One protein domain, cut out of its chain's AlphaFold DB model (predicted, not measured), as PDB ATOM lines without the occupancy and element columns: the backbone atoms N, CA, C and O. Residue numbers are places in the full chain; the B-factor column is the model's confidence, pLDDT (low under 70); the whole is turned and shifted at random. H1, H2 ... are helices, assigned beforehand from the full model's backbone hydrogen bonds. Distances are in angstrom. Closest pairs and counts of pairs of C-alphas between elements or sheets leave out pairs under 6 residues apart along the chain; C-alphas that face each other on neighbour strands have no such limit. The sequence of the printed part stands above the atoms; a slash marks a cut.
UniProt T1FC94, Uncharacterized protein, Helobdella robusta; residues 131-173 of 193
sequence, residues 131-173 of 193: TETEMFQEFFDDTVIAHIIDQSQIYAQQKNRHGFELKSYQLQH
ATOM      1  N   THR A 131      94.480 175.372 176.225       89.94
ATOM      2  CA  THR A 131      95.189 176.601 175.854       89.94
ATOM      3  C   THR A 131      96.450 176.786 176.702       89.94
ATOM      4  O   THR A 131      96.574 176.229 177.790       89.94
ATOM      5  N   GLU A 132      97.397 177.609 176.239       87.56
ATOM      6  CA  GLU A 132      98.635 177.910 176.981       87.56
ATOM      7  C   GLU A 132      98.363 178.403 178.410       87.56
ATOM      8  O   GLU A 132      99.064 178.032 179.350       87.56
ATOM      9  N   THR A 133      97.310 179.205 178.585       84.25
ATOM     10  CA  THR A 133      96.909 179.729 179.892       84.25
ATOM     11  C   THR A 133      96.301 178.648 180.783       84.25
ATOM     12  O   THR A 133      96.628 178.592 181.964       84.25
ATOM     13  N   GLU A 134      95.471 177.763 180.233       86.50
ATOM     14  CA  GLU A 134      94.897 176.636 180.981       86.50
ATOM     15  C   GLU A 134      95.968 175.614 181.370       86.50
ATOM     16  O   GLU A 134      95.951 175.100 182.485       86.50
ATOM     17  N   MET A 135      96.943 175.357 180.491       87.88
ATOM     18  CA  MET A 135      98.102 174.531 180.830       87.88
ATOM     19  C   MET A 135      98.881 175.139 181.994       87.88
ATOM     20  O   MET A 135      99.232 174.425 182.926       87.88
ATOM     21  N   PHE A 136      99.126 176.452 181.971       86.88
ATOM     22  CA  PHE A 136      99.803 177.130 183.072       86.88
ATOM     23  C   PHE A 136      99.012 177.018 184.383       86.88
ATOM     24  O   PHE A 136      99.598 176.681 185.407       86.88
ATOM     25  N   GLN A 137      97.696 177.237 184.347       86.75
ATOM     26  CA  GLN A 137      96.823 177.142 185.524       86.75
ATOM     27  C   GLN A 137      96.748 175.728 186.113       86.75
ATOM     28  O   GLN A 137      96.578 175.593 187.319       86.75
ATOM     29  N   GLU A 138      96.923 174.681 185.302       86.62
ATOM     30  CA  GLU A 138      96.963 173.296 185.793       86.62
ATOM     31  C   GLU A 138      98.169 173.031 186.711       86.62
ATOM     32  O   GLU A 138      98.080 172.238 187.644       86.62
ATOM     33  N   PHE A 139      99.307 173.677 186.434       86.31
ATOM     34  CA  PHE A 139     100.541 173.506 187.210       86.31
ATOM     35  C   PHE A 139     100.755 174.608 188.256       86.31
ATOM     36  O   PHE A 139     101.441 174.379 189.248       86.31
ATOM     37  N   PHE A 140     100.202 175.798 188.025       88.38
ATOM     38  CA  PHE A 140     100.229 176.939 188.937       88.38
ATOM     39  C   PHE A 140      98.829 177.183 189.489       88.38
ATOM     40  O   PHE A 140      98.167 178.170 189.156       88.38
ATOM     41  N   ASP A 141      98.394 176.250 190.326       89.31
ATOM     42  CA  ASP A 141      97.122 176.332 191.024       89.31
ATOM     43  C   ASP A 141      97.176 177.313 192.212       89.31
ATOM     44  O   ASP A 141      98.216 177.892 192.557       89.31
ATOM     45  N   ASP A 142      96.032 177.500 192.867       89.31
ATOM     46  CA  ASP A 142      95.932 178.378 194.033       89.31
ATOM     47  C   ASP A 142      96.818 177.912 195.201       89.31
ATOM     48  O   ASP A 142      97.224 178.743 196.015       89.31
ATOM     49  N   THR A 143      97.168 176.621 195.273       92.31
ATOM     50  CA  THR A 143      98.041 176.081 196.328       92.31
ATOM     51  C   THR A 143      99.483 176.526 196.131       92.31
ATOM     52  O   THR A 143     100.110 177.022 197.067       92.31
ATOM     53  N   VAL A 144      99.988 176.455 194.897       92.00
ATOM     54  CA  VAL A 144     101.321 176.944 194.536       92.00
ATOM     55  C   VAL A 144     101.387 178.457 194.727       92.00
ATOM     56  O   VAL A 144     102.369 178.972 195.263       92.00
ATOM     57  N   ILE A 145     100.333 179.182 194.344       91.50
ATOM     58  CA  ILE A 145     100.264 180.638 194.527       91.50
ATOM     59  C   ILE A 145     100.260 181.011 196.011       91.50
ATOM     60  O   ILE A 145     101.015 181.903 196.404       91.50
ATOM     61  N   ALA A 146      99.458 180.334 196.837       92.50
ATOM     62  CA  ALA A 146      99.452 180.535 198.284       92.50
ATOM     63  C   ALA A 146     100.839 180.263 198.879       92.50
ATOM     64  O   ALA A 146     101.389 181.113 199.577       92.50
ATOM     65  N   HIS A 147     101.468 179.154 198.487       94.81
ATOM     66  CA  HIS A 147     102.797 178.797 198.963       94.81
ATOM     67  C   HIS A 147     103.857 179.854 198.607       94.81
ATOM     68  O   HIS A 147     104.686 180.220 199.441       94.81
ATOM     69  N   ILE A 148     103.814 180.410 197.392       94.06
ATOM     70  CA  ILE A 148     104.703 181.510 196.986       94.06
ATOM     71  C   ILE A 148     104.490 182.745 197.871       94.06
ATOM     72  O   ILE A 148     105.468 183.403 198.241       94.06
ATOM     73  N   ILE A 149     103.242 183.082 198.201       93.56
ATOM     74  CA  ILE A 149     102.917 184.231 199.054       93.56
ATOM     75  C   ILE A 149     103.478 184.025 200.455       93.56
ATOM     76  O   ILE A 149     104.195 184.902 200.941       93.56
ATOM     77  N   ASP A 150     103.222 182.868 201.057       94.19
ATOM     78  CA  ASP A 150     103.651 182.557 202.418       94.19
ATOM     79  C   ASP A 150     105.174 182.616 202.532       94.19
ATOM     80  O   ASP A 150     105.720 183.347 203.360       94.19
ATOM     81  N   GLN A 151     105.884 181.952 201.614       95.25
ATOM     82  CA  GLN A 151     107.348 181.962 201.600       95.25
ATOM     83  C   GLN A 151     107.918 183.363 201.344       95.25
ATOM     84  O   GLN A 151     108.917 183.761 201.951       95.25
ATOM     85  N   SER A 152     107.264 184.159 200.494       93.75
ATOM     86  CA  SER A 152     107.669 185.548 200.252       93.75
ATOM     87  C   SER A 152     107.490 186.422 201.496       93.75
ATOM     88  O   SER A 152     108.344 187.264 201.787       93.75
ATOM     89  N   GLN A 153     106.400 186.232 202.242       91.88
ATOM     90  CA  GLN A 153     106.135 186.953 203.485       91.88
ATOM     91  C   GLN A 153     107.118 186.549 204.585       91.88
ATOM     92  O   GLN A 153     107.714 187.433 205.206       91.88
ATOM     93  N   ILE A 154     107.364 185.248 204.770       91.94
ATOM     94  CA  ILE A 154     108.363 184.722 205.713       91.94
ATOM     95  C   ILE A 154     109.732 185.341 205.421       91.94
ATOM     96  O   ILE A 154     110.366 185.920 206.306       91.94
ATOM     97  N   TYR A 155     110.167 185.307 204.158       94.44
ATOM     98  CA  TYR A 155     111.440 185.898 203.758       94.44
ATOM     99  C   TYR A 155     111.499 187.404 204.055       94.44
ATOM    100  O   TYR A 155     112.508 187.919 204.545       94.44
ATOM    101  N   ALA A 156     110.420 188.139 203.782       91.69
ATOM    102  CA  ALA A 156     110.367 189.568 204.058       91.69
ATOM    103  C   ALA A 156     110.445 189.880 205.560       91.69
ATOM    104  O   ALA A 156     111.191 190.782 205.952       91.69
ATOM    105  N   GLN A 157     109.745 189.111 206.397       85.69
ATOM    106  CA  GLN A 157     109.806 189.227 207.855       85.69
ATOM    107  C   GLN A 157     111.226 188.969 208.371       85.69
ATOM    108  O   GLN A 157     111.760 189.790 209.115       85.69
ATOM    109  N   GLN A 158     111.890 187.913 207.890       91.00
ATOM    110  CA  GLN A 158     113.284 187.597 208.234       91.00
ATOM    111  C   GLN A 158     114.277 188.697 207.826       91.00
ATOM    112  O   GLN A 158     115.342 188.846 208.427       91.00
ATOM    113  N   LYS A 159     113.955 189.487 206.796       92.25
ATOM    114  CA  LYS A 159     114.755 190.640 206.352       92.25
ATOM    115  C   LYS A 159     114.310 191.965 206.978       92.25
ATOM    116  O   LYS A 159     114.693 193.018 206.466       92.25
ATOM    117  N   ASN A 160     113.527 191.930 208.061       85.06
ATOM    118  CA  ASN A 160     112.972 193.098 208.756       85.06
ATOM    119  C   ASN A 160     112.181 194.044 207.830       85.06
ATOM    120  O   ASN A 160     112.095 195.251 208.056       85.06
ATOM    121  N   ARG A 161     111.593 193.508 206.752       84.69
ATOM    122  CA  ARG A 161     110.729 194.249 205.824       84.69
ATOM    123  C   ARG A 161     109.270 194.123 206.257       84.69
ATOM    124  O   ARG A 161     108.444 193.592 205.528       84.69
ATOM    125  N   HIS A 162     108.945 194.655 207.432       80.12
ATOM    126  CA  HIS A 162     107.604 194.550 208.031       80.12
ATOM    127  C   HIS A 162     106.482 195.240 207.230       80.12
ATOM    128  O   HIS A 162     105.312 195.023 207.510       80.12
ATOM    129  N   GLY A 163     106.824 196.077 206.241       84.81
ATOM    130  CA  GLY A 163     105.860 196.717 205.338       84.81
ATOM    131  C   GLY A 163     105.632 195.979 204.015       84.81
ATOM    132  O   GLY A 163     104.971 196.523 203.135       84.81
ATOM    133  N   PHE A 164     106.230 194.800 203.822       88.38
ATOM    134  CA  PHE A 164     106.022 194.003 202.617       88.38
ATOM    135  C   PHE A 164     104.749 193.163 202.743       88.38
ATOM    136  O   PHE A 164     104.614 192.370 203.669       88.38
ATOM    137  N   GLU A 165     103.850 193.308 201.776       88.94
ATOM    138  CA  GLU A 165     102.638 192.503 201.644       88.94
ATOM    139  C   GLU A 165     102.509 192.086 200.175       88.94
ATOM    140  O   GLU A 165     102.559 192.933 199.277       88.94
ATOM    141  N   LEU A 166     102.371 190.782 199.935       88.75
ATOM    142  CA  LEU A 166     102.151 190.203 198.612       88.75
ATOM    143  C   LEU A 166     100.772 189.539 198.590       88.75
ATOM    144  O   LEU A 166     100.457 188.753 199.480       88.75
ATOM    145  N   LYS A 167      99.956 189.865 197.584       88.38
ATOM    146  CA  LYS A 167      98.580 189.372 197.407       88.38
ATOM    147  C   LYS A 167      98.455 188.551 196.131       88.38
ATOM    148  O   LYS A 167      99.082 188.877 195.124       88.38
ATOM    149  N   SER A 168      97.564 187.560 196.130       85.44
ATOM    150  CA  SER A 168      97.387 186.606 195.021       85.44
ATOM    151  C   SER A 168      97.124 187.273 193.669       85.44
ATOM    152  O   SER A 168      97.725 186.890 192.667       85.44
ATOM    153  N   TYR A 169      96.329 188.349 193.630       85.94
ATOM    154  CA  TYR A 169      96.051 189.064 192.377       85.94
ATOM    155  C   TYR A 169      97.303 189.698 191.743       85.94
ATOM    156  O   TYR A 169      97.318 189.936 190.539       85.94
ATOM    157  N   GLN A 170      98.353 189.985 192.526       83.88
ATOM    158  CA  GLN A 170      99.609 190.543 192.009       83.88
ATOM    159  C   GLN A 170     100.433 189.498 191.251       83.88
ATOM    160  O   GLN A 170     101.217 189.867 190.381       83.88
ATOM    161  N   LEU A 171     100.246 188.214 191.572       83.56
ATOM    162  CA  LEU A 171     100.886 187.087 190.894       83.56
ATOM    163  C   LEU A 171     100.055 186.606 189.703       83.56
ATOM    164  O   LEU A 171     100.605 186.278 188.658       83.56
ATOM    165  N   GLN A 172      98.730 186.616 189.840       78.44
ATOM    166  CA  GLN A 172      97.820 186.153 188.793       78.44
ATOM    167  C   GLN A 172      97.660 187.168 187.660       78.44
ATOM    168  O   GLN A 172      97.388 186.784 186.524       78.44
ATOM    169  N   HIS A 173      97.767 188.467 187.945       71.38
ATOM    170  CA  HIS A 173      97.615 189.534 186.958       71.38
ATOM    171  C   HIS A 173      98.820 190.471 187.064       71.38
ATOM    172  O   HIS A 173      98.717 191.532 187.693       71.38
TER     173      HIS A 173
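What this domain is: This is residues 131 to 173 of the 193 residues of an uncharacterized protein of Helobdella robusta (UniProt T1FC94). One long helix, H2, makes most of the length; beyond its first residues the shorter helix H1 carries the length on, and its residues 132 to 136 stick out with Thr 131. After H2 the chain folds back, and an unnamed stretch, residues 159 to 167, runs back along H2 to the short helix H3, which packs on the beginning of H2 with few contacts. The printed part has 43 residues, with three named helices in the order H1, H2, H3 and no named strand, and its class is all helix. It is loose, with a radius of gyration of the C-alphas of 12.5 A, and spans 41 by 15 by 11 A.

Where its parts are: H1 is residues 132 to 139, 11.3 A from first to last C-alpha, and begins with C-alpha 132 at (98.635, 177.910, 176.981). H2 is residues 142 to 158, 24.2 A long, from C-alpha 142 at (95.932, 178.378, 194.033) to C-alpha 158 at (113.284, 187.597, 208.234). H3 is residues 168 to 172, 6.3 A long, and ends with C-alpha 172 at (97.820, 186.153, 188.793).

How they stand to each other: H1 is apart from H2, which follows it after a tight link of 2 residues. H1 is also apart from H3. H2 and H3 touch, with 4 pairs of C-alphas within 8 A, and H2 does so with residues 145 to 149 alone. Their closest C-alphas, those of Ile 145 and Ser 168, are 6.6 A apart. In H2 and H3 every O i to N i+4 pair is within hydrogen-bond range; in H1, 3 of 4 are.

The domain as a whole: The two C-alphas farthest apart, those of Thr 131 and Asn 160, are 40.9 A apart. Residues 131 to 136, of which 132 to 136 belong to H1, stand free. The printed part has no cut. The link from H2 to H3, 9 residues, is short, and no link is long. The mean pLDDT of the printed part is 88.4, and no printed residue is under 70.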